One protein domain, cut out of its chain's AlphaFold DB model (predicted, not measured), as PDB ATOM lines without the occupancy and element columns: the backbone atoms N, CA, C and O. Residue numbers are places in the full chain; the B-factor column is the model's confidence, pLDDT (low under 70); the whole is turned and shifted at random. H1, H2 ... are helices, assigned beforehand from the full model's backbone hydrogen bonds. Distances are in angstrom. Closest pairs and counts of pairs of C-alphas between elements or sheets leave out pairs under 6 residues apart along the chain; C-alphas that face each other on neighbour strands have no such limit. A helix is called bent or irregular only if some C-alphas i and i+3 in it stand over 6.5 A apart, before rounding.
ATOM      1  N   ASP A 499     196.032 123.039 213.045       90.88
ATOM      2  CA  ASP A 499     195.651 123.847 211.881       90.88
ATOM      3  C   ASP A 499     194.134 123.856 211.614       90.88
ATOM      4  O   ASP A 499     193.594 124.887 211.217       90.88
ATOM      5  N   GLU A 500     193.431 122.755 211.892       91.62
ATOM      6  CA  GLU A 500     191.974 122.650 211.724       91.62
ATOM      7  C   GLU A 500     191.225 123.502 212.751       91.62
ATOM      8  O   GLU A 500     190.400 124.338 212.383       91.62
ATOM      9  N   ASP A 501     191.583 123.371 214.026       91.50
ATOM     10  CA  ASP A 501     190.997 124.151 215.114       91.50
ATOM     11  C   ASP A 501     191.341 125.634 214.990       91.50
ATOM     12  O   ASP A 501     190.493 126.495 215.214       91.50
ATOM     13  N   ARG A 502     192.571 125.947 214.565       92.38
ATOM     14  CA  ARG A 502     193.000 127.319 214.287       92.38
ATOM     15  C   ARG A 502     192.141 127.936 213.191       92.38
ATOM     16  O   ARG A 502     191.679 129.060 213.359       92.38
ATOM     17  N   PHE A 503     191.901 127.210 212.098       94.12
ATOM     18  CA  PHE A 503     190.988 127.664 211.052       94.12
ATOM     19  C   PHE A 503     189.574 127.879 211.602       94.12
ATOM     20  O   PHE A 503     188.996 128.934 211.357       94.12
ATOM     21  N   ASN A 504     189.034 126.927 212.367       92.19
ATOM     22  CA  ASN A 504     187.677 127.015 212.915       92.19
ATOM     23  C   ASN A 504     187.511 128.226 213.847       92.19
ATOM     24  O   ASN A 504     186.502 128.923 213.772       92.19
ATOM     25  N   ILE A 505     188.517 128.518 214.678       91.81
ATOM     26  CA  ILE A 505     188.536 129.712 215.532       91.81
ATOM     27  C   ILE A 505     188.573 130.982 214.683       91.81
ATOM     28  O   ILE A 505     187.730 131.853 214.876       91.81
ATOM     29  N   LEU A 506     189.499 131.093 213.723       94.19
ATOM     30  CA  LEU A 506     189.585 132.270 212.850       94.19
ATOM     31  C   LEU A 506     188.267 132.495 212.094       94.19
ATOM     32  O   LEU A 506     187.756 133.613 212.074       94.19
ATOM     33  N   TYR A 507     187.693 131.430 211.529       93.88
ATOM     34  CA  TYR A 507     186.405 131.440 210.836       93.88
ATOM     35  C   TYR A 507     185.268 131.935 211.735       93.88
ATOM     36  O   TYR A 507     184.546 132.860 211.367       93.88
ATOM     37  N   HIS A 508     185.131 131.358 212.933       91.94
ATOM     38  CA  HIS A 508     184.099 131.757 213.892       91.94
ATOM     39  C   HIS A 508     184.228 133.226 214.274       91.94
ATOM     40  O   HIS A 508     183.237 133.951 214.280       91.94
ATOM     41  N   ILE A 509     185.450 133.678 214.551       92.19
ATOM     42  CA  ILE A 509     185.693 135.067 214.920       92.19
ATOM     43  C   ILE A 509     185.332 136.002 213.763       92.19
ATOM     44  O   ILE A 509     184.592 136.949 213.998       92.19
ATOM     45  N   MET A 510     185.786 135.748 212.531       93.88
ATOM     46  CA  MET A 510     185.434 136.603 211.383       93.88
ATOM     47  C   MET A 510     183.920 136.702 211.176       93.88
ATOM     48  O   MET A 510     183.422 137.751 210.789       93.88
ATOM     49  N   ASN A 511     183.180 135.634 211.481       91.00
ATOM     50  CA  ASN A 511     181.729 135.598 211.324       91.00
ATOM     51  C   ASN A 511     180.935 136.200 212.491       91.00
ATOM     52  O   ASN A 511     179.760 136.520 212.307       91.00
ATOM     53  N   LYS A 512     181.531 136.317 213.682       91.12
ATOM     54  CA  LYS A 512     180.868 136.827 214.896       91.12
ATOM     55  C   LYS A 512     181.402 138.173 215.373       91.12
ATOM     56  O   LYS A 512     180.787 138.778 216.244       91.12
ATOM     57  N   CYS A 513     182.536 138.631 214.851       91.06
ATOM     58  CA  CYS A 513     183.140 139.892 215.251       91.06
ATOM     59  C   CYS A 513     182.298 141.067 214.729       91.06
ATOM     60  O   CYS A 513     182.129 141.186 213.517       91.06
ATOM     61  N   PRO A 514     181.802 141.952 215.610       89.75
ATOM     62  CA  PRO A 514     181.016 143.109 215.191       89.75
ATOM     63  C   PRO A 514     181.887 144.273 214.693       89.75
ATOM     64  O   PRO A 514     181.350 145.300 214.302       89.75
ATOM     65  N   TYR A 515     183.219 144.142 214.732       91.06
ATOM     66  CA  TYR A 515     184.163 145.216 214.429       91.06
ATOM     67  C   TYR A 515     184.902 144.920 213.112       91.06
ATOM     68  O   TYR A 515     185.828 144.099 213.117       91.06
ATOM     69  N   PRO A 516     184.554 145.574 211.988       92.06
ATOM     70  CA  PRO A 516     185.141 145.249 210.686       92.06
ATOM     71  C   PRO A 516     186.669 145.416 210.662       92.06
ATOM     72  O   PRO A 516     187.385 144.548 210.164       92.06
ATOM     73  N   TYR A 517     187.216 146.443 211.319       88.38
ATOM     74  CA  TYR A 517     188.670 146.625 211.428       88.38
ATOM     75  C   TYR A 517     189.405 145.400 212.018       88.38
ATOM     76  O   TYR A 517     190.485 145.021 211.559       88.38
ATOM     77  N   LEU A 518     188.817 144.717 213.004       90.75
ATOM     78  CA  LEU A 518     189.402 143.490 213.554       90.75
ATOM     79  C   LEU A 518     189.260 142.305 212.605       90.75
ATOM     80  O   LEU A 518     190.176 141.489 212.527       90.75
ATOM     81  N   VAL A 519     188.152 142.212 211.865       94.25
ATOM     82  CA  VAL A 519     187.988 141.216 210.796       94.25
ATOM     83  C   VAL A 519     189.118 141.357 209.774       94.25
ATOM     84  O   VAL A 519     189.724 140.354 209.398       94.25
ATOM     85  N   ALA A 520     189.485 142.587 209.403       91.00
ATOM     86  CA  ALA A 520     190.621 142.862 208.523       91.00
ATOM     87  C   ALA A 520     191.958 142.346 209.102       91.00
ATOM     88  O   ALA A 520     192.732 141.700 208.395       91.00
ATOM     89  N   ILE A 521     192.204 142.539 210.403       89.31
ATOM     90  CA  ILE A 521     193.388 141.994 211.098       89.31
ATOM     91  C   ILE A 521     193.380 140.457 211.112       89.31
ATOM     92  O   ILE A 521     194.423 139.812 210.963       89.31
ATOM     93  N   ILE A 522     192.216 139.840 211.299       93.81
ATOM     94  CA  ILE A 522     192.080 138.380 211.314       93.81
ATOM     95  C   ILE A 522     192.294 137.799 209.912       93.81
ATOM     96  O   ILE A 522     192.902 136.735 209.788       93.81
ATOM     97  N   LEU A 523     191.878 138.505 208.856       94.25
ATOM     98  CA  LEU A 523     192.168 138.147 207.464       94.25
ATOM     99  C   LEU A 523     193.669 138.156 207.167       94.25
ATOM    100  O   LEU A 523     194.168 137.226 206.529       94.25
ATOM    101  N   ASP A 524     194.405 139.153 207.661       90.06
ATOM    102  CA  ASP A 524     195.869 139.155 207.560       90.06
ATOM    103  C   ASP A 524     196.466 137.938 208.259       90.06
ATOM    104  O   ASP A 524     197.321 137.246 207.701       90.06
ATOM    105  N   ARG A 525     195.961 137.613 209.454       91.94
ATOM    106  CA  ARG A 525     196.419 136.426 210.170       91.94
ATOM    107  C   ARG A 525     196.096 135.132 209.417       91.94
ATOM    108  O   ARG A 525     196.933 134.233 209.358       91.94
ATOM    109  N   LEU A 526     194.917 135.028 208.804       94.94
ATOM    110  CA  LEU A 526     194.551 133.892 207.954       94.94
ATOM    111  C   LEU A 526     195.507 133.765 206.759       94.94
ATOM    112  O   LEU A 526     195.966 132.663 206.451       94.94
ATOM    113  N   LYS A 527     195.851 134.886 206.116       93.12
ATOM    114  CA  LYS A 527     196.831 134.935 205.024       93.12
ATOM    115  C   LYS A 527     198.196 134.413 205.468       93.12
ATOM    116  O   LYS A 527     198.800 133.619 204.749       93.12
ATOM    117  N   GLU A 528     198.674 134.815 206.645       89.12
ATOM    118  CA  GLU A 528     199.929 134.308 207.218       89.12
ATOM    119  C   GLU A 528     199.900 132.790 207.426       89.12
ATOM    120  O   GLU A 528     200.864 132.109 207.079       89.12
ATOM    121  N   GLU A 529     198.799 132.234 207.938       91.56
ATOM    122  CA  GLU A 529     198.670 130.781 208.123       91.56
ATOM    123  C   GLU A 529     198.680 130.025 206.789       91.56
ATOM    124  O   GLU A 529     199.357 129.005 206.669       91.56
ATOM    125  N   ILE A 530     198.030 130.563 205.754       91.81
ATOM    126  CA  ILE A 530     198.085 129.999 204.398       91.81
ATOM    127  C   ILE A 530     199.522 130.038 203.855       91.81
ATOM    128  O   ILE A 530     199.996 129.054 203.282       91.81
ATOM    129  N   ILE A 531     200.250 131.143 204.055       88.00
ATOM    130  CA  ILE A 531     201.663 131.262 203.658       88.00
ATOM    131  C   ILE A 531     202.517 130.208 204.373       88.00
ATOM    132  O   ILE A 531     203.356 129.565 203.736       88.00
ATOM    133  N   LEU A 532     202.317 130.013 205.678       86.31
ATOM    134  CA  LEU A 532     203.038 129.005 206.458       86.31
ATOM    135  C   LEU A 532     202.754 127.585 205.959       86.31
ATOM    136  O   LEU A 532     203.696 126.800 205.840       86.31
ATOM    137  N   GLU A 533     201.503 127.274 205.619       90.50
ATOM    138  CA  GLU A 533     201.111 125.963 205.090       90.50
ATOM    139  C   GLU A 533     201.753 125.699 203.723       90.50
ATOM    140  O   GLU A 533     202.377 124.658 203.510       90.50
ATOM    141  N   TYR A 534     201.717 126.682 202.817       89.00
ATOM    142  CA  TYR A 534     202.449 126.604 201.552       89.00
ATOM    143  C   TYR A 534     203.942 126.384 201.780       89.00
ATOM    144  O   TYR A 534     204.543 125.520 201.147       89.00
ATOM    145  N   ASN A 535     204.563 127.136 202.689       86.62
ATOM    146  CA  ASN A 535     205.985 126.984 202.990       86.62
ATOM    147  C   ASN A 535     206.312 125.585 203.529       86.62
ATOM    148  O   ASN A 535     207.348 125.030 203.165       86.62
ATOM    149  N   ALA A 536     205.436 124.994 204.343       86.94
ATOM    150  CA  ALA A 536     205.584 123.621 204.817       86.94
ATOM    151  C   ALA A 536     205.476 122.602 203.669       86.94
ATOM    152  O   ALA A 536     206.277 121.667 203.614       86.94
ATOM    153  N   VAL A 537     204.551 122.807 202.724       88.00
ATOM    154  CA  VAL A 537     204.457 122.008 201.489       88.00
ATOM    155  C   VAL A 537     205.742 122.130 200.673       88.00
ATOM    156  O   VAL A 537     206.334 121.113 200.316       88.00
ATOM    157  N   PHE A 538     206.233 123.350 200.444       85.00
ATOM    158  CA  PHE A 538     207.458 123.576 199.680       85.00
ATOM    159  C   PHE A 538     208.672 122.930 200.333       85.00
ATOM    160  O   PHE A 538     209.438 122.291 199.630       85.00
ATOM    161  N   GLN A 539     208.831 123.005 201.656       84.50
ATOM    162  CA  GLN A 539     209.953 122.377 202.370       84.50
ATOM    163  C   GLN A 539     210.027 120.851 202.214       84.50
ATOM    164  O   GLN A 539     211.094 120.276 202.434       84.50
ATOM    165  N   ARG A 540     208.916 120.191 201.866       86.19
ATOM    166  CA  ARG A 540     208.879 118.747 201.581       86.19
ATOM    167  C   ARG A 540     209.328 118.412 200.158       86.19
ATOM    168  O   ARG A 540     209.697 117.270 199.900       86.19
ATOM    169  N   ILE A 541     209.306 119.388 199.255       86.31
ATOM    170  CA  ILE A 541     209.826 119.268 197.892       86.31
ATOM    171  C   ILE A 541     211.362 119.370 197.968       86.31
ATOM    172  O   ILE A 541     211.898 120.092 198.801       86.31
ATOM    173  N   ASP A 542     212.097 118.597 197.162       77.50
ATOM    174  CA  ASP A 542     213.568 118.496 197.238       77.50
ATOM    175  C   ASP A 542     214.260 119.879 197.298       77.50
ATOM    176  O   ASP A 542     214.046 120.729 196.429       77.50
ATOM    177  N   LYS A 543     215.124 120.102 198.306       70.44
ATOM    178  CA  LYS A 543     215.806 121.387 198.567       70.44
ATOM    179  C   LYS A 543     216.512 121.953 197.336       70.44
ATOM    180  O   LYS A 543     216.458 123.160 197.128       70.44
ATOM    181  N   LYS A 544     217.101 121.098 196.489       68.69
ATOM    182  CA  LYS A 544     217.759 121.538 195.245       68.69
ATOM    183  C   LYS A 544     216.780 122.171 194.252       68.69
ATOM    184  O   LYS A 544     217.126 123.152 193.595       68.69
ATOM    185  N   LYS A 545     215.554 121.644 194.155       67.94
ATOM    186  CA  LYS A 545     214.491 122.239 193.331       67.94
ATOM    187  C   LYS A 545     214.037 123.576 193.917       67.94
ATOM    188  O   LYS A 545     213.855 124.530 193.168       67.94
ATOM    189  N   ILE A 546     213.937 123.677 195.246       64.38
ATOM    190  CA  ILE A 546     213.568 124.927 195.928       64.38
ATOM    191  C   ILE A 546     214.629 126.009 195.738       64.38
ATOM    192  O   ILE A 546     214.255 127.137 195.464       64.38
ATOM    193  N   GLU A 547     215.921 125.711 195.890       65.69
ATOM    194  CA  GLU A 547     216.996 126.704 195.713       65.69
ATOM    195  C   GLU A 547     217.011 127.266 194.290       65.69
ATOM    196  O   GLU A 547     217.051 128.481 194.120       65.69
ATOM    197  N   THR A 548     216.810 126.407 193.288       65.19
ATOM    198  CA  THR A 548     216.657 126.836 191.888       65.19
ATOM    199  C   THR A 548     215.423 127.732 191.706       65.19
ATOM    200  O   THR A 548     215.484 128.759 191.034       65.19
ATOM    201  N   LEU A 549     214.300 127.389 192.351       62.41
ATOM    202  CA  LEU A 549     213.097 128.229 192.370       62.41
ATOM    203  C   LEU A 549     213.311 129.530 193.156       62.41
ATOM    204  O   LEU A 549     212.718 130.537 192.801       62.41
ATOM    205  N   ARG A 550     214.124 129.545 194.214       61.31
ATOM    206  CA  ARG A 550     214.403 130.732 195.036       61.31
ATOM    207  C   ARG A 550     215.255 131.739 194.274       61.31
ATOM    208  O   ARG A 550     214.932 132.915 194.308       61.31
ATOM    209  N   GLU A 551     216.268 131.264 193.555       61.28
ATOM    210  CA  GLU A 551     217.108 132.081 192.668       61.28
ATOM    211  C   GLU A 551     216.310 132.646 191.481       61.28
ATOM    212  O   GLU A 551     216.517 133.787 191.081       61.28
ATOM    213  N   LEU A 552     215.338 131.889 190.955       55.66
ATOM    214  CA  LEU A 552     214.394 132.371 189.934       55.66
ATOM    215  C   LEU A 552     213.338 133.347 190.485       55.66
ATOM    216  O   LEU A 552     212.733 134.084 189.711       55.66
ATOM    217  N   ASN A 553     213.113 133.349 191.803       52.59
ATOM    218  CA  ASN A 553     212.058 134.098 192.486       52.59
ATOM    219  C   ASN A 553     212.611 135.038 193.573       52.59
ATOM    220  O   ASN A 553     211.926 135.240 194.580       52.59
ATOM    221  N   GLU A 554     213.812 135.617 193.416       46.84
ATOM    222  CA  GLU A 554     214.290 136.723 194.268       46.84
ATOM    223  C   GLU A 554     213.429 137.979 194.037       46.84
ATOM    224  O   GLU A 554     213.830 138.988 193.464       46.84
ATOM    225  N   TYR A 555     212.185 137.906 194.494       45.88
ATOM    226  CA  TYR A 555     211.370 139.055 194.796       45.88
ATOM    227  C   TYR A 555     211.815 139.541 196.171       45.88
ATOM    228  O   TYR A 555     211.446 138.959 197.190       45.88
ATOM    229  N   ASN A 556     212.644 140.580 196.192       46.53
ATOM    230  CA  ASN A 556     212.872 141.375 197.390       46.53
ATOM    231  C   ASN A 556     211.704 142.364 197.483       46.53
ATOM    232  O   ASN A 556     211.734 143.360 196.756       46.53
ATOM    233  N   PRO A 592     205.828 138.396 190.078       55.03
ATOM    234  CA  PRO A 592     206.436 137.363 189.258       55.03
ATOM    235  C   PRO A 592     205.560 136.115 189.309       55.03
ATOM    236  O   PRO A 592     205.302 135.549 190.375       55.03
ATOM    237  N   LYS A 593     205.049 135.722 188.142       62.59
ATOM    238  CA  LYS A 593     204.274 134.499 188.005       62.59
ATOM    239  C   LYS A 593     205.212 133.333 188.273       62.59
ATOM    240  O   LYS A 593     206.213 133.165 187.576       62.59
ATOM    241  N   ILE A 594     204.903 132.554 189.300       67.31
ATOM    242  CA  ILE A 594     205.718 131.400 189.652       67.31
ATOM    243  C   ILE A 594     205.327 130.276 188.698       67.31
ATOM    244  O   ILE A 594     204.297 129.635 188.890       67.31
ATOM    245  N   ASN A 595     206.127 130.080 187.652       77.75
ATOM    246  CA  ASN A 595     205.971 128.945 186.753       77.75
ATOM    247  C   ASN A 595     206.641 127.725 187.394       77.75
ATOM    248  O   ASN A 595     207.856 127.715 187.619       77.75
ATOM    249  N   TYR A 596     205.855 126.701 187.684       82.56
ATOM    250  CA  TYR A 596     206.308 125.425 188.207       82.56
ATOM    251  C   TYR A 596     206.378 124.410 187.063       82.56
ATOM    252  O   TYR A 596     205.513 124.343 186.188       82.56
ATOM    253  N   ASP A 597     207.403 123.563 187.060       87.44
ATOM    254  CA  ASP A 597     207.394 122.408 186.169       87.44
ATOM    255  C   ASP A 597     206.284 121.416 186.582       87.44
ATOM    256  O   ASP A 597     205.818 121.392 187.725       87.44
ATOM    257  N   SER A 598     205.851 120.574 185.642       90.12
ATOM    258  CA  SER A 598     204.731 119.648 185.855       90.12
ATOM    259  C   SER A 598     204.962 118.640 186.987       90.12
ATOM    260  O   SER A 598     203.994 118.177 187.597       90.12
ATOM    261  N   GLU A 599     206.219 118.305 187.290       90.81
ATOM    262  CA  GLU A 599     206.562 117.430 188.407       90.81
ATOM    263  C   GLU A 599     206.393 118.171 189.735       90.81
ATOM    264  O   GLU A 599     205.714 117.665 190.627       90.81
ATOM    265  N   THR A 600     206.898 119.401 189.835       87.75
ATOM    266  CA  THR A 600     206.704 120.266 191.007       87.75
ATOM    267  C   THR A 600     205.219 120.526 191.277       87.75
ATOM    268  O   THR A 600     204.779 120.397 192.418       87.75
ATOM    269  N   VAL A 601     204.405 120.790 190.247       91.81
ATOM    270  CA  VAL A 601     202.939 120.928 190.392       91.81
ATOM    271  C   VAL A 601     202.308 119.664 190.981       91.81
ATOM    272  O   VAL A 601     201.463 119.741 191.878       91.81
ATOM    273  N   ARG A 602     202.705 118.484 190.491       93.56
ATOM    274  CA  ARG A 602     202.207 117.199 190.998       93.56
ATOM    275  C   ARG A 602     202.587 117.000 192.464       93.56
ATOM    276  O   ARG A 602     201.742 116.551 193.237       93.56
ATOM    277  N   ASP A 603     203.815 117.340 192.838       91.69
ATOM    278  CA  ASP A 603     204.320 117.180 194.202       91.69
ATOM    279  C   ASP A 603     203.627 118.155 195.172       91.69
ATOM    280  O   ASP A 603     203.182 117.729 196.238       91.69
ATOM    281  N   ILE A 604     203.416 119.421 194.776       91.75
ATOM    282  CA  ILE A 604     202.607 120.393 195.541       91.75
ATOM    283  C   ILE A 604     201.207 119.828 195.787       91.75
ATOM    284  O   ILE A 604     200.760 119.771 196.930       91.75
ATOM    285  N   ARG A 605     200.523 119.360 194.734       94.12
ATOM    286  CA  ARG A 605     199.178 118.769 194.851       94.12
ATOM    287  C   ARG A 605     199.157 117.531 195.736       94.12
ATOM    288  O   ARG A 605     198.167 117.298 196.421       94.12
ATOM    289  N   LEU A 606     200.206 116.712 195.699       93.94
ATOM    290  CA  LEU A 606     200.303 115.513 196.523       93.94
ATOM    291  C   LEU A 606     200.437 115.875 198.003       93.94
ATOM    292  O   LEU A 606     199.671 115.361 198.810       93.94
ATOM    293  N   PHE A 607     201.357 116.776 198.350       92.69
ATOM    294  CA  PHE A 607     201.584 117.183 199.738       92.69
ATOM    295  C   PHE A 607     200.468 118.071 200.294       92.69
ATOM    296  O   PHE A 607     200.165 117.982 201.481       92.69
ATOM    297  N   ALA A 608     199.810 118.880 199.460       93.25
ATOM    298  CA  ALA A 608     198.669 119.694 199.879       93.25
ATOM    299  C   ALA A 608     197.462 118.850 200.323       93.25
ATOM    300  O   ALA A 608     196.663 119.323 201.124       93.25
ATOM    301  N   LYS A 609     197.343 117.583 199.891       92.69
ATOM    302  CA  LYS A 609     196.298 116.666 200.390       92.69
ATOM    303  C   LYS A 609     196.421 116.359 201.882       92.69
ATOM    304  O   LYS A 609     195.431 115.955 202.486       92.69
ATOM    305  N   ASP A 610     197.603 116.545 202.466       91.81
ATOM    306  CA  ASP A 610     197.809 116.368 203.904       91.81
ATOM    307  C   ASP A 610     197.296 117.569 204.715       91.81
ATOM    308  O   ASP A 610     197.097 117.446 205.927       91.81
ATOM    309  N   SER A 611     197.078 118.727 204.073       92.31
ATOM    310  CA  SER A 611     196.505 119.899 204.735       92.31
ATOM    311  C   SER A 611     195.045 119.627 205.078       92.31
ATOM    312  O   SER A 611     194.199 119.440 204.205       92.31
ATOM    313  N   LYS A 612     194.726 119.719 206.366       90.44
ATOM    314  CA  LYS A 612     193.358 119.560 206.878       90.44
ATOM    315  C   LYS A 612     192.551 120.859 206.890       90.44
ATOM    316  O   LYS A 612     191.340 120.836 207.103       90.44
ATOM    317  N   ALA A 613     193.210 122.000 206.689       91.44
ATOM    318  CA  ALA A 613     192.628 123.301 206.993       91.44
ATOM    319  C   ALA A 613     192.761 124.313 205.851       91.44
ATOM    320  O   ALA A 613     191.762 124.652 205.225       91.44
ATOM    321  N   PHE A 614     193.977 124.789 205.586       92.88
ATOM    322  CA  PHE A 614     194.194 126.011 204.807       92.88
ATOM    323  C   PHE A 614     194.328 125.779 203.296       92.88
ATOM    324  O   PHE A 614     193.986 126.664 202.520       92.88
ATOM    325  N   LEU A 615     194.774 124.594 202.864       94.69
ATOM    326  CA  LEU A 615     194.882 124.212 201.445       94.69
ATOM    327  C   LEU A 615     193.799 123.208 201.018       94.69
ATOM    328  O   LEU A 615     194.003 122.410 200.107       94.69
ATOM    329  N   VAL A 616     192.652 123.221 201.702       95.12
ATOM    330  CA  VAL A 616     191.498 122.388 201.340       95.12
ATOM    331  C   VAL A 616     190.768 123.035 200.155       95.12
ATOM    332  O   VAL A 616     190.453 124.228 200.240       95.12
ATOM    333  N   PRO A 617     190.458 122.279 199.082       96.19
ATOM    334  CA  PRO A 617     189.736 122.805 197.930       96.19
ATOM    335  C   PRO A 617     188.459 123.547 198.329       96.19
ATOM    336  O   PRO A 617     187.692 123.084 199.173       96.19
ATOM    337  N   HIS A 618     188.263 124.721 197.733       96.50
ATOM    338  CA  HIS A 618     187.123 125.637 197.873       96.50
ATOM    339  C   HIS A 618     186.912 126.248 199.258       96.50
ATOM    340  O   HIS A 618     186.148 127.203 199.376       96.50
ATOM    341  N   LYS A 619     187.598 125.772 200.301       95.62
ATOM    342  CA  LYS A 619     187.364 126.196 201.687       95.62
ATOM    343  C   LYS A 619     187.701 127.671 201.917       95.62
ATOM    344  O   LYS A 619     186.838 128.427 202.354       95.62
ATOM    345  N   ILE A 620     188.924 128.101 201.584       96.31
ATOM    346  CA  ILE A 620     189.323 129.514 201.719       96.31
ATOM    347  C   ILE A 620     188.582 130.421 200.720       96.31
ATOM    348  O   ILE A 620     188.065 131.447 201.154       96.31
ATOM    349  N   PRO A 621     188.469 130.086 199.415       97.38
ATOM    350  CA  PRO A 621     187.742 130.945 198.482       97.38
ATOM    351  C   PRO A 621     186.271 131.163 198.857       97.38
ATOM    352  O   PRO A 621     185.810 132.301 198.820       97.38
ATOM    353  N   ASN A 622     185.548 130.118 199.282       97.56
ATOM    354  CA  ASN A 622     184.158 130.272 199.725       97.56
ATOM    355  C   ASN A 622     184.047 131.144 200.977       97.56
ATOM    356  O   ASN A 622     183.142 131.965 201.043       97.56
ATOM    357  N   LEU A 623     184.976 131.016 201.930       96.81
ATOM    358  CA  LEU A 623     185.032 131.893 203.101       96.81
ATOM    359  C   LEU A 623     185.220 133.363 202.704       96.81
ATOM    360  O   LEU A 623     184.525 134.229 203.225       96.81
ATOM    361  N   ILE A 624     186.130 133.656 201.770       97.31
ATOM    362  CA  ILE A 624     186.335 135.027 201.279       97.31
ATOM    363  C   ILE A 624     185.048 135.566 200.644       97.31
ATOM    364  O   ILE A 624     184.666 136.698 200.923       97.31
ATOM    365  N   ILE A 625     184.377 134.760 199.814       97.94
ATOM    366  CA  ILE A 625     183.121 135.135 199.150       97.94
ATOM    367  C   ILE A 625     182.015 135.389 200.187       97.94
ATOM    368  O   ILE A 625     181.409 136.457 200.164       97.94
ATOM    369  N   GLU A 626     181.798 134.463 201.126       96.56
ATOM    370  CA  GLU A 626     180.799 134.588 202.200       96.56
ATOM    371  C   GLU A 626     181.036 135.837 203.053       96.56
ATOM    372  O   GLU A 626     180.090 136.535 203.418       96.56
ATOM    373  N   LEU A 627     182.299 136.126 203.373       95.75
ATOM    374  CA  LEU A 627     182.658 137.304 204.145       95.75
ATOM    375  C   LEU A 627     182.381 138.580 203.349       95.75
ATOM    376  O   LEU A 627     181.688 139.460 203.847       95.75
ATOM    377  N   LEU A 628     182.880 138.671 202.113       96.38
ATOM    378  CA  LEU A 628     182.714 139.850 201.260       96.38
ATOM    379  C   LEU A 628     181.241 140.150 200.974       96.38
ATOM    380  O   LEU A 628     180.861 141.315 201.011       96.38
ATOM    381  N   GLU A 629     180.401 139.131 200.769       96.38
ATOM    382  CA  GLU A 629     178.951 139.297 200.574       96.38
ATOM    383  C   GLU A 629     178.291 140.175 201.653       96.38
ATOM    384  O   GLU A 629     177.348 140.891 201.329       96.38
ATOM    385  N   LYS A 630     178.808 140.175 202.892       95.31
ATOM    386  CA  LYS A 630     178.291 140.981 204.016       95.31
ATOM    387  C   LYS A 630     178.678 142.461 203.946       95.31
ATOM    388  O   LYS A 630     177.987 143.283 204.531       95.31
ATOM    389  N   TYR A 631     179.776 142.792 203.265       95.19
ATOM    390  CA  TYR A 631     180.371 144.136 203.262       95.19
ATOM    391  C   TYR A 631     180.218 144.866 201.922       95.19
ATOM    392  O   TYR A 631     180.327 146.085 201.869       95.19
ATOM    393  N   VAL A 632     179.948 144.150 200.822       95.69
ATOM    394  CA  VAL A 632     179.833 144.755 199.479       95.69
ATOM    395  C   VAL A 632     178.572 145.598 199.258       95.69
ATOM    396  O   VAL A 632     178.481 146.257 198.223       95.69
ATOM    397  N   GLU A 633     177.587 145.557 200.161       92.94
ATOM    398  CA  GLU A 633     176.374 146.384 200.044       92.94
ATOM    399  C   GLU A 633     176.669 147.869 200.279       92.94
ATOM    400  O   GLU A 633     176.140 148.708 199.549       92.94
ATOM    401  N   ASP A 634     177.570 148.168 201.219       92.19
ATOM    402  CA  ASP A 634     178.071 149.515 201.490       92.19
ATOM    403  C   ASP A 634     179.606 149.511 201.623       92.19
ATOM    404  O   ASP A 634     180.157 149.482 202.730       92.19
ATOM    405  N   PRO A 635     180.329 149.465 200.488       88.06
ATOM    406  CA  PRO A 635     181.764 149.212 200.486       88.06
ATOM    407  C   PRO A 635     182.609 150.412 200.917       88.06
ATOM    408  O   PRO A 635     183.798 150.227 201.157       88.06
ATOM    409  N   PHE A 636     182.031 151.615 200.976       86.94
ATOM    410  CA  PHE A 636     182.738 152.856 201.311       86.94
ATOM    411  C   PHE A 636     182.425 153.373 202.716       86.94
ATOM    412  O   PHE A 636     182.944 154.423 203.093       86.94
ATOM    413  N   ASP A 637     181.646 152.629 203.505       88.12
ATOM    414  CA  ASP A 637     181.689 152.783 204.954       88.12
ATOM    415  C   ASP A 637     183.135 152.554 205.430       88.12
ATOM    416  O   ASP A 637     183.796 151.584 205.036       88.12
ATOM    417  N   SER A 638     183.634 153.492 206.236       76.69
ATOM    418  CA  SER A 638     185.051 153.630 206.603       76.69
ATOM    419  C   SER A 638     185.664 152.349 207.178       76.69
ATOM    420  O   SER A 638     186.842 152.059 206.955       76.69
ATOM    421  N   ASP A 639     184.850 151.535 207.847       85.88
ATOM    422  CA  ASP A 639     185.267 150.264 208.428       85.88
ATOM    423  C   ASP A 639     185.165 149.090 207.430       85.88
ATOM    424  O   ASP A 639     186.013 148.187 207.432       85.88
ATOM    425  N   ASN A 640     184.177 149.100 206.528       93.31
ATOM    426  CA  ASN A 640     183.920 148.015 205.571       93.31
ATOM    427  C   ASN A 640     184.999 147.928 204.490       93.31
ATOM    428  O   ASN A 640     185.427 146.824 204.124       93.31
ATOM    429  N   ILE A 641     185.486 149.075 204.006       92.38
ATOM    430  CA  ILE A 641     186.494 149.120 202.938       92.38
ATOM    431  C   ILE A 641     187.779 148.383 203.328       92.38
ATOM    432  O   ILE A 641     188.367 147.671 202.510       92.38
ATOM    433  N   GLN A 642     188.185 148.465 204.599       89.75
ATOM    434  CA  GLN A 642     189.375 147.778 205.100       89.75
ATOM    435  C   GLN A 642     189.218 146.257 205.017       89.75
ATOM    436  O   GLN A 642     190.137 145.561 204.573       89.75
ATOM    437  N   VAL A 643     188.044 145.727 205.374       94.50
ATOM    438  CA  VAL A 643     187.746 144.292 205.239       94.50
ATOM    439  C   VAL A 643     187.781 143.876 203.776       94.50
ATOM    440  O   VAL A 643     188.433 142.884 203.440       94.50
ATOM    441  N   ILE A 644     187.138 144.654 202.901       95.44
ATOM    442  CA  ILE A 644     187.069 144.370 201.464       95.44
ATOM    443  C   ILE A 644     188.470 144.314 200.862       95.44
ATOM    444  O   ILE A 644     188.829 143.322 200.222       95.44
ATOM    445  N   LEU A 645     189.298 145.329 201.112       92.62
ATOM    446  CA  LEU A 645     190.663 145.391 200.596       92.62
ATOM    447  C   LEU A 645     191.518 144.223 201.100       92.62
ATOM    448  O   LEU A 645     192.253 143.625 200.311       92.62
ATOM    449  N   ARG A 646     191.440 143.851 202.384       92.06
ATOM    450  CA  ARG A 646     192.212 142.708 202.916       92.06
ATOM    451  C   ARG A 646     191.731 141.371 202.362       92.06
ATOM    452  O   ARG A 646     192.562 140.539 201.994       92.06
ATOM    453  N   ALA A 647     190.423 141.179 202.229       96.88
ATOM    454  CA  ALA A 647     189.836 139.965 201.670       96.88
ATOM    455  C   ALA A 647     190.172 139.804 200.176       96.88
ATOM    456  O   ALA A 647     190.603 138.728 199.754       96.88
ATOM    457  N   LEU A 648     190.073 140.876 199.383       96.19
ATOM    458  CA  LEU A 648     190.480 140.869 197.976       96.19
ATOM    459  C   LEU A 648     191.991 140.681 197.814       96.19
ATOM    460  O   LEU A 648     192.418 139.947 196.928       96.19
ATOM    461  N   ASN A 649     192.813 141.264 198.689       91.69
ATOM    462  CA  ASN A 649     194.257 141.018 198.692       91.69
ATOM    463  C   ASN A 649     194.605 139.563 199.025       91.69
ATOM    464  O   ASN A 649     195.573 139.021 198.484       91.69
ATOM    465  N   LEU A 650     193.842 138.915 199.909       94.44
ATOM    466  CA  LEU A 650     193.978 137.484 200.165       94.44
ATOM    467  C   LEU A 650     193.562 136.664 198.934       94.44
ATOM    468  O   LEU A 650     194.294 135.757 198.540       94.44
ATOM    469  N   TYR A 651     192.448 137.003 198.283       97.12
ATOM    470  CA  TYR A 651     192.018 136.344 197.046       97.12
ATOM    471  C   TYR A 651     193.052 136.497 195.923       97.12
ATOM    472  O   TYR A 651     193.453 135.516 195.302       97.12
ATOM    473  N   TYR A 652     193.559 137.711 195.721       93.81
ATOM    474  CA  TYR A 652     194.627 138.011 194.771       93.81
ATOM    475  C   TYR A 652     195.906 137.221 195.076       93.81
ATOM    476  O   TYR A 652     196.517 136.645 194.175       93.81
ATOM    477  N   PHE A 653     196.289 137.120 196.352       91.81
ATOM    478  CA  PHE A 653     197.409 136.281 196.774       91.81
ATOM    479  C   PHE A 653     197.204 134.808 196.383       91.81
ATOM    480  O   PHE A 653     198.143 134.188 195.880       91.81
ATOM    481  N   LEU A 654     195.999 134.257 196.565       93.25
ATOM    482  CA  LEU A 654     195.682 132.890 196.139       93.25
ATOM    483  C   LEU A 654     195.771 132.743 194.619       93.25
ATOM    484  O   LEU A 654     196.414 131.811 194.150       93.25
ATOM    485  N   LEU A 655     195.212 133.684 193.854       92.31
ATOM    486  CA  LEU A 655     195.294 133.676 192.390       92.31
ATOM    487  C   LEU A 655     196.741 133.663 191.888       92.31
ATOM    488  O   LEU A 655     197.043 132.979 190.916       92.31
ATOM    489  N   LEU A 656     197.646 134.384 192.549       87.69
ATOM    490  CA  LEU A 656     199.066 134.375 192.200       87.69
ATOM    491  C   LEU A 656     199.750 133.069 192.609       87.69
ATOM    492  O   LEU A 656     200.394 132.410 191.790       87.69
ATOM    493  N   ARG A 657     199.628 132.707 193.890       87.25
ATOM    494  CA  ARG A 657     200.392 131.615 194.507       87.25
ATOM    495  C   ARG A 657     199.924 130.238 194.044       87.25
ATOM    496  O   ARG A 657     200.750 129.333 193.948       87.25
ATOM    497  N   ASP A 658     198.634 130.109 193.754       89.94
ATOM    498  CA  ASP A 658     197.946 128.856 193.440       89.94
ATOM    499  C   ASP A 658     197.500 128.760 191.969       89.94
ATOM    500  O   ASP A 658     196.705 127.896 191.615       89.94
ATOM    501  N   SER A 659     198.017 129.631 191.094       88.75
ATOM    502  CA  SER A 659     197.590 129.703 189.685       88.75
ATOM    503  C   SER A 659     197.764 128.398 188.898       88.75
ATOM    504  O   SER A 659     196.904 128.020 188.108       88.75
ATOM    505  N   GLU A 660     198.888 127.706 189.076       89.75
ATOM    506  CA  GLU A 660     199.162 126.438 188.395       89.75
ATOM    507  C   GLU A 660     198.761 125.199 189.215       89.75
ATOM    508  O   GLU A 660     198.099 124.304 188.668       89.75
ATOM    509  N   PRO A 661     199.123 125.092 190.514       92.12
ATOM    510  CA  PRO A 661     198.747 123.919 191.288       92.12
ATOM    511  C   PRO A 661     197.245 123.870 191.579       92.12
ATOM    512  O   PRO A 661     196.701 122.764 191.566       92.12
ATOM    513  N   ASN A 662     196.576 125.014 191.730       95.25
ATOM    514  CA  ASN A 662     195.148 125.151 192.023       95.25
ATOM    515  C   ASN A 662     194.673 124.189 193.129       95.25
ATOM    516  O   ASN A 662     193.652 123.515 192.993       95.25
ATOM    517  N   VAL A 663     195.449 124.063 194.209       95.88
ATOM    518  CA  VAL A 663     195.134 123.166 195.335       95.88
ATOM    519  C   VAL A 663     193.954 123.670 196.157       95.88
ATOM    520  O   VAL A 663     193.172 122.871 196.661       95.88
ATOM    521  N   THR A 664     193.785 124.986 196.249       95.94
ATOM    522  CA  THR A 664     192.643 125.626 196.909       95.94
ATOM    523  C   THR A 664     191.406 125.684 196.017       95.94
ATOM    524  O   THR A 664     190.337 126.044 196.502       95.94
ATOM    525  N   GLY A 665     191.515 125.340 194.729       96.62
ATOM    526  CA  GLY A 665     190.419 125.451 193.763       96.62
ATOM    527  C   GLY A 665     189.997 126.898 193.476       96.62
ATOM    528  O   GLY A 665     188.875 127.127 193.035       96.62
ATOM    529  N   VAL A 666     190.854 127.889 193.755       96.69
ATOM    530  CA  VAL A 666     190.555 129.320 193.543       96.69
ATOM    531  C   VAL A 666     190.262 129.658 192.074       96.69
ATOM    532  O   VAL A 666     189.516 130.598 191.805       96.69
ATOM    533  N   LEU A 667     190.808 128.876 191.136       96.25
ATOM    534  CA  LEU A 667     190.578 129.006 189.692       96.25
ATOM    535  C   LEU A 667     189.497 128.062 189.149       96.25
ATOM    536  O   LEU A 667     189.289 128.005 187.935       96.25
ATOM    537  N   ASP A 668     188.807 127.311 190.009       97.06
ATOM    538  CA  ASP A 668     187.705 126.471 189.554       97.06
ATOM    539  C   ASP A 668     186.561 127.354 189.054       97.06
ATOM    540  O   ASP A 668     186.205 128.356 189.679       97.06
ATOM    541  N   SER A 669     185.958 126.973 187.925       96.56
ATOM    542  CA  SER A 669     184.945 127.791 187.247       96.56
ATOM    543  C   SER A 669     183.761 128.140 188.150       96.56
ATOM    544  O   SER A 669     183.201 129.224 188.032       96.56
ATOM    545  N   GLU A 670     183.396 127.240 189.067       97.25
ATOM    546  CA  GLU A 670     182.351 127.488 190.063       97.25
ATOM    547  C   GLU A 670     182.731 128.621 191.028       97.25
ATOM    548  O   GLU A 670     181.913 129.499 191.292       97.25
ATOM    549  N   ILE A 671     183.967 128.629 191.535       97.81
ATOM    550  CA  ILE A 671     184.456 129.643 192.478       97.81
ATOM    551  C   ILE A 671     184.617 130.993 191.786       97.81
ATOM    552  O   ILE A 671     184.163 132.003 192.321       97.81
ATOM    553  N   VAL A 672     185.212 131.012 190.590       97.25
ATOM    554  CA  VAL A 672     185.376 132.240 189.797       97.25
ATOM    555  C   VAL A 672     184.014 132.845 189.464       97.25
ATOM    556  O   VAL A 672     183.794 134.017 189.747       97.25
ATOM    557  N   SER A 673     183.066 132.036 188.974       97.25
ATOM    558  CA  SER A 673     181.709 132.504 188.665       97.25
ATOM    559  C   SER A 673     181.004 133.066 189.899       97.25
ATOM    560  O   SER A 673     180.383 134.123 189.812       97.25
ATOM    561  N   LYS A 674     181.111 132.399 191.059       97.75
ATOM    562  CA  LYS A 674     180.532 132.903 192.316       97.75
ATOM    563  C   LYS A 674     181.175 134.221 192.750       97.75
ATOM    564  O   LYS A 674     180.456 135.127 193.160       97.75
ATOM    565  N   MET A 675     182.499 134.341 192.656       97.69
ATOM    566  CA  MET A 675     183.228 135.561 193.017       97.69
ATOM    567  C   MET A 675     182.863 136.735 192.096       97.69
ATOM    568  O   MET A 675     182.615 137.843 192.573       97.69
ATOM    569  N   GLU A 676     182.773 136.502 190.785       97.00
ATOM    570  CA  GLU A 676     182.347 137.512 189.811       97.00
ATOM    571  C   GLU A 676     180.915 137.985 190.077       97.00
ATOM    572  O   GLU A 676     180.678 139.184 190.239       97.00
ATOM    573  N   GLU A 677     179.968 137.046 190.169       96.50
ATOM    574  CA  GLU A 677     178.540 137.332 190.321       96.50
ATOM    575  C   GLU A 677     178.231 138.039 191.642       96.50
ATOM    576  O   GLU A 677     177.539 139.059 191.665       96.50
ATOM    577  N   LYS A 678     178.740 137.499 192.751       97.19
ATOM    578  CA  LYS A 678     178.321 137.930 194.083       97.19
ATOM    579  C   LYS A 678     179.107 139.110 194.635       97.19
ATOM    580  O   LYS A 678     178.562 139.835 195.467       97.19
ATOM    581  N   VAL A 679     180.352 139.298 194.194       97.56
ATOM    582  CA  VAL A 679     181.292 140.257 194.793       97.56
ATOM    583  C   VAL A 679     181.810 141.251 193.757       97.56
ATOM    584  O   VAL A 679     181.484 142.434 193.849       97.56
ATOM    585  N   LEU A 680     182.591 140.807 192.765       96.69
ATOM    586  CA  LEU A 680     183.341 141.721 191.888       96.69
ATOM    587  C   LEU A 680     182.416 142.641 191.079       96.69
ATOM    588  O   LEU A 680     182.670 143.840 190.997       96.69
ATOM    589  N   ASN A 681     181.310 142.119 190.543       96.12
ATOM    590  CA  ASN A 681     180.343 142.929 189.795       96.12
ATOM    591  C   ASN A 681     179.673 144.001 190.666       96.12
ATOM    592  O   ASN A 681     179.474 145.130 190.213       96.12
ATOM    593  N   LYS A 682     179.355 143.671 191.925       96.94
ATOM    594  CA  LYS A 682     178.767 144.627 192.873       96.94
ATOM    595  C   LYS A 682     179.758 145.736 193.221       96.94
ATOM    596  O   LYS A 682     179.395 146.908 193.161       96.94
ATOM    597  N   LEU A 683     181.012 145.373 193.503       94.62
ATOM    598  CA  LEU A 683     182.072 146.332 193.815       94.62
ATOM    599  C   LEU A 683     182.397 147.248 192.635       94.62
ATOM    600  O   LEU A 683     182.491 148.456 192.830       94.62
ATOM    601  N   ASN A 684     182.488 146.715 191.412       94.00
ATOM    602  CA  ASN A 684     182.669 147.529 190.207       94.00
ATOM    603  C   ASN A 684     181.526 148.540 190.043       94.00
ATOM    604  O   ASN A 684     181.773 149.727 189.842       94.00
ATOM    605  N   SER A 685     180.274 148.099 190.210       94.44
ATOM    606  CA  SER A 685     179.116 148.996 190.144       94.44
ATOM    607  C   SER A 685     179.157 150.085 191.224       94.44
ATOM    608  O   SER A 685     178.831 151.238 190.943       94.44
ATOM    609  N   ALA A 686     179.571 149.747 192.448       91.69
ATOM    610  CA  ALA A 686     179.731 150.717 193.528       91.69
ATOM    611  C   ALA A 686     180.858 151.725 193.237       91.69
ATOM    612  O   ALA A 686     180.651 152.928 193.402       91.69
ATOM    613  N   CYS A 687     182.006 151.264 192.734       90.56
ATOM    614  CA  CYS A 687     183.126 152.120 192.335       90.56
ATOM    615  C   CYS A 687     182.729 153.089 191.219       90.56
ATOM    616  O   CYS A 687     183.038 154.277 191.298       90.56
ATOM    617  N   GLU A 688     182.001 152.623 190.199       93.19
ATOM    618  CA  GLU A 688     181.490 153.476 189.120       93.19
ATOM    619  C   GLU A 688     180.531 154.553 189.639       93.19
ATOM    620  O   GLU A 688     180.601 155.702 189.202       93.19
ATOM    621  N   LYS A 689     179.638 154.199 190.574       90.62
ATOM    622  CA  LYS A 689     178.722 155.159 191.207       90.62
ATOM    623  C   LYS A 689     179.488 156.220 191.990       90.62
ATOM    624  O   LYS A 689     179.256 157.401 191.757       90.62
ATOM    625  N   LEU A 690     180.417 155.820 192.861       85.56
ATOM    626  CA  LEU A 690     181.195 156.773 193.656       85.56
ATOM    627  C   LEU A 690     182.077 157.661 192.769       85.56
ATOM    628  O   LEU A 690     182.137 158.867 192.975       85.56
ATOM    629  N   THR A 691     182.696 157.090 191.732       87.94
ATOM    630  CA  THR A 691     183.490 157.851 190.756       87.94
ATOM    631  C   THR A 691     182.651 158.947 190.094       87.94
ATOM    632  O   THR A 691     183.125 160.072 189.962       87.94
ATOM    633  N   LYS A 692     181.401 158.649 189.709       90.38
ATOM    634  CA  LYS A 692     180.482 159.650 189.143       90.38
ATOM    635  C   LYS A 692     180.143 160.748 190.147       90.38
ATOM    636  O   LYS A 692     180.214 161.910 189.781       90.38
ATOM    637  N   VAL A 693     179.855 160.393 191.400       84.12
ATOM    638  CA  VAL A 693     179.571 161.374 192.464       84.12
ATOM    639  C   VAL A 693     180.763 162.307 192.689       84.12
ATOM    640  O   VAL A 693     180.584 163.519 192.750       84.12
ATOM    641  N   ILE A 694     181.986 161.770 192.749       80.44
ATOM    642  CA  ILE A 694     183.211 162.575 192.890       80.44
ATOM    643  C   ILE A 694     183.402 163.490 191.672       80.44
ATOM    644  O   ILE A 694     183.715 164.666 191.824       80.44
ATOM    645  N   GLN A 695     183.174 162.982 190.456       85.50
ATOM    646  CA  GLN A 695     183.258 163.782 189.230       85.50
ATOM    647  C   GLN A 695     182.218 164.907 189.188       85.50
ATOM    648  O   GLN A 695     182.560 166.030 188.824       85.50
ATOM    649  N   GLU A 696     180.969 164.626 189.566       83.75
ATOM    650  CA  GLU A 696     179.886 165.611 189.651       83.75
ATOM    651  C   GLU A 696     180.194 166.678 190.706       83.75
ATOM    652  O   GLU A 696     180.047 167.867 190.434       83.75
ATOM    653  N   HIS A 697     180.704 166.275 191.872       79.25
ATOM    654  CA  HIS A 697     181.090 167.201 192.932       79.25
ATOM    655  C   HIS A 697     182.253 168.113 192.515       79.25
ATOM    656  O   HIS A 697     182.174 169.329 192.682       79.25
ATOM    657  N   ASN A 698     183.297 167.550 191.902       78.94
ATOM    658  CA  ASN A 698     184.431 168.319 191.384       78.94
ATOM    659  C   ASN A 698     184.001 169.283 190.265       78.94
ATOM    660  O   ASN A 698     184.535 170.384 190.161       78.94
ATOM    661  N   ALA A 699     183.019 168.898 189.442       82.12
ATOM    662  CA  ALA A 699     182.446 169.774 188.424       82.12
ATOM    663  C   ALA A 699     181.624 170.931 189.022       82.12
ATOM    664  O   ALA A 699     181.680 172.031 188.477       82.12
ATOM    665  N   MET A 700     180.905 170.713 190.131       76.44
ATOM    666  CA  MET A 700     180.167 171.771 190.840       76.44
ATOM    667  C   MET A 700     181.105 172.767 191.538       76.44
ATOM    668  O   MET A 700     180.888 173.969 191.441       76.44
ATOM    669  N   GLN A 701     182.192 172.299 192.161       69.75
ATOM    670  CA  GLN A 701     183.183 173.181 192.802       69.75
ATOM    671  C   GLN A 701     183.938 174.084 191.811       69.75
ATOM    672  O   GLN A 701     184.431 175.139 192.190       69.75
ATOM    673  N   ASP A 753     190.815 155.374 199.018       83.31
ATOM    674  CA  ASP A 753     190.144 154.087 199.184       83.31
ATOM    675  C   ASP A 753     189.578 153.559 197.857       83.31
ATOM    676  O   ASP A 753     189.803 152.401 197.489       83.31
ATOM    677  N   LEU A 754     188.921 154.427 197.080       86.62
ATOM    678  CA  LEU A 754     188.428 154.121 195.737       86.62
ATOM    679  C   LEU A 754     189.569 153.764 194.776       86.62
ATOM    680  O   LEU A 754     189.449 152.815 193.998       86.62
ATOM    681  N   HIS A 755     190.681 154.501 194.818       86.69
ATOM    682  CA  HIS A 755     191.857 154.208 193.999       86.69
ATOM    683  C   HIS A 755     192.438 152.827 194.328       86.69
ATOM    684  O   HIS A 755     192.640 152.015 193.422       86.69
ATOM    685  N   LEU A 756     192.671 152.539 195.613       84.44
ATOM    686  CA  LEU A 756     193.203 151.252 196.070       84.44
ATOM    687  C   LEU A 756     192.279 150.091 195.689       84.44
ATOM    688  O   LEU A 756     192.752 149.051 195.225       84.44
ATOM    689  N   LEU A 757     190.964 150.268 195.834       89.12
ATOM    690  CA  LEU A 757     189.985 149.250 195.464       89.12
ATOM    691  C   LEU A 757     189.995 148.979 193.954       89.12
ATOM    692  O   LEU A 757     190.105 147.821 193.545       89.12
ATOM    693  N   ASN A 758     189.961 150.024 193.124       89.31
ATOM    694  CA  ASN A 758     190.038 149.893 191.665       89.31
ATOM    695  C   ASN A 758     191.331 149.208 191.209       89.31
ATOM    696  O   ASN A 758     191.310 148.380 190.293       89.31
ATOM    697  N   GLU A 759     192.458 149.518 191.851       87.62
ATOM    698  CA  GLU A 759     193.742 148.888 191.557       87.62
ATOM    699  C   GLU A 759     193.707 147.379 191.844       87.62
ATOM    700  O   GLU A 759     194.092 146.573 190.991       87.62
ATOM    701  N   VAL A 760     193.197 146.973 193.011       88.19
ATOM    702  CA  VAL A 760     193.075 145.553 193.379       88.19
ATOM    703  C   VAL A 760     192.105 144.818 192.447       88.19
ATOM    704  O   VAL A 760     192.428 143.727 191.971       88.19
ATOM    705  N   LEU A 761     190.953 145.416 192.128       91.88
ATOM    706  CA  LEU A 761     189.965 144.838 191.207       91.88
ATOM    707  C   LEU A 761     190.538 144.645 189.797       91.88
ATOM    708  O   LEU A 761     190.371 143.577 189.206       91.88
ATOM    709  N   THR A 762     191.275 145.635 189.287       89.38
ATOM    710  CA  THR A 762     191.937 145.559 187.975       89.38
ATOM    711  C   THR A 762     192.936 144.406 187.938       89.38
ATOM    712  O   THR A 762     192.893 143.573 187.033       89.38
ATOM    713  N   ARG A 763     193.782 144.284 188.968       87.81
ATOM    714  CA  ARG A 763     194.771 143.198 189.075       87.81
ATOM    715  C   ARG A 763     194.117 141.815 189.120       87.81
ATOM    716  O   ARG A 763     194.627 140.877 188.509       87.81
ATOM    717  N   ILE A 764     192.996 141.676 189.828       91.62
ATOM    718  CA  ILE A 764     192.216 140.430 189.855       91.62
ATOM    719  C   ILE A 764     191.665 140.123 188.457       91.62
ATOM    720  O   ILE A 764     191.837 139.006 187.962       91.62
ATOM    721  N   HIS A 765     191.066 141.110 187.785       91.88
ATOM    722  CA  HIS A 765     190.515 140.936 186.442       91.88
ATOM    723  C   HIS A 765     191.598 140.543 185.421       91.88
ATOM    724  O   HIS A 765     191.370 139.661 184.582       91.88
ATOM    725  N   ASP A 766     192.783 141.142 185.476       89.06
ATOM    726  CA  ASP A 766     193.874 140.834 184.547       89.06
ATOM    727  C   ASP A 766     194.372 139.388 184.684       89.06
ATOM    728  O   ASP A 766     194.648 138.730 183.671       89.06
ATOM    729  N   ILE A 767     194.404 138.848 185.910       87.31
ATOM    730  CA  ILE A 767     194.714 137.431 186.135       87.31
ATOM    731  C   ILE A 767     193.598 136.537 185.588       87.31
ATOM    732  O   ILE A 767     193.885 135.618 184.816       87.31
ATOM    733  N   LEU A 768     192.337 136.807 185.944       90.50
ATOM    734  CA  LEU A 768     191.194 135.974 185.545       90.50
ATOM    735  C   LEU A 768     190.971 135.967 184.024       90.50
ATOM    736  O   LEU A 768     190.661 134.931 183.441       90.50
ATOM    737  N   SER A 769     191.210 137.095 183.353       89.62
ATOM    738  CA  SER A 769     191.119 137.209 181.889       89.62
ATOM    739  C   SER A 769     192.317 136.608 181.144       89.62
ATOM    740  O   SER A 769     192.318 136.547 179.913       89.62
ATOM    741  N   GLY A 770     193.351 136.163 181.866       82.12
ATOM    742  CA  GLY A 770     194.577 135.629 181.283       82.12
ATOM    743  C   GLY A 770     195.416 136.670 180.541       82.12
ATOM    744  O   GLY A 770     196.262 136.276 179.739       82.12
ATOM    745  N   LYS A 771     195.197 137.970 180.790       69.31
ATOM    746  CA  LYS A 771     195.979 139.075 180.208       69.31
ATOM    747  C   LYS A 771     197.388 139.177 180.797       69.31
ATOM    748  O   LYS A 771     198.280 139.665 180.117       69.31
ATOM    749  N   CYS A 772     197.623 138.647 181.998       55.38
ATOM    750  CA  CYS A 772     198.961 138.489 182.588       55.38
ATOM    751  C   CYS A 772     199.740 137.260 182.055       55.38
ATOM    752  O   CYS A 772     200.441 136.599 182.826       55.38
ATOM    753  N   LYS A 773     199.572 136.886 180.777       44.94
ATOM    754  CA  LYS A 773     200.289 135.760 180.149       44.94
ATOM    755  C   LYS A 773     201.522 136.194 179.376       44.94
ATOM    756  O   LYS A 773     201.431 137.203 178.647       44.94
TER     757      LYS A 773
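Overview. This is residues 499 to 556, 592 to 701 and 753 to 773 of the 773 residues of the protein "Predicted protein" of Naegleria gruberi (UniProt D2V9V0). H1, H2, H5 and H6 form an up-and-down bundle, each running against the one before; the long bent helix H7 packs on H5 with its first arm, and its residues 692 to 701 stick out. H8 packs on H6, and H4 packs on the last residues of H2, with H3 nearby. The printed part has 189 residues, with eight named helices, H1 to H8 in chain order, and no named strand: all helix. It is compact, with a radius of gyration of the C-alphas of 18.0 A, but elongated, spanning 63 by 38 by 32 A.

Along the chain. H7, residues 669 to 701, was assigned as one helix by its hydrogen bonds but is bent: C-alphas 678 and 681 are 6.9 A apart. Its arms are H7a, 669 to 678, and H7b, 681 to 701, 30.5 A long, ending at C-alpha 701 (183.183, 173.181, 192.802). H5 is 619 to 631, H6 640 to 657, H8 753 to 768, H2 516 to 540 at 36.7 A, H4 598 to 608 and H3 543 to 552. H1, 499 to 512, begins at C-alpha 499 (195.651, 123.847, 211.881).

Arrangement. H7a touches H5, closest C-alphas Ile 625 and Met 675, 6.1 A. H7b touches H8 with residues 684 to 691 alone, closest C-alphas Cys 687 and Leu 754, 6.6 A. H6 touches H8 at Tyr 652 and Ile 764, 6.0 A, and H2 at Val 643 and Ala 520, 4.6 A, the closest C-alphas. H5 and H6 form a hairpin, as do H1 and H2. H2 touches H4 with residues 537 to 540 alone; H3 touches no helix. Every O i to N i+4 pair is within hydrogen-bond range except in H5, 7 of 9.

Size, cuts and confidence. C-alphas 542 and 700 are the farthest apart, 63.2 A. Cuts separate C-alphas 556 and 592 by 11.1 A, and 701 and 753 by 21.3 A. The link H6 to H7 is long. Residues 544 to 556, 592 to 594, 701 and 771 to 773 are under pLDDT 70.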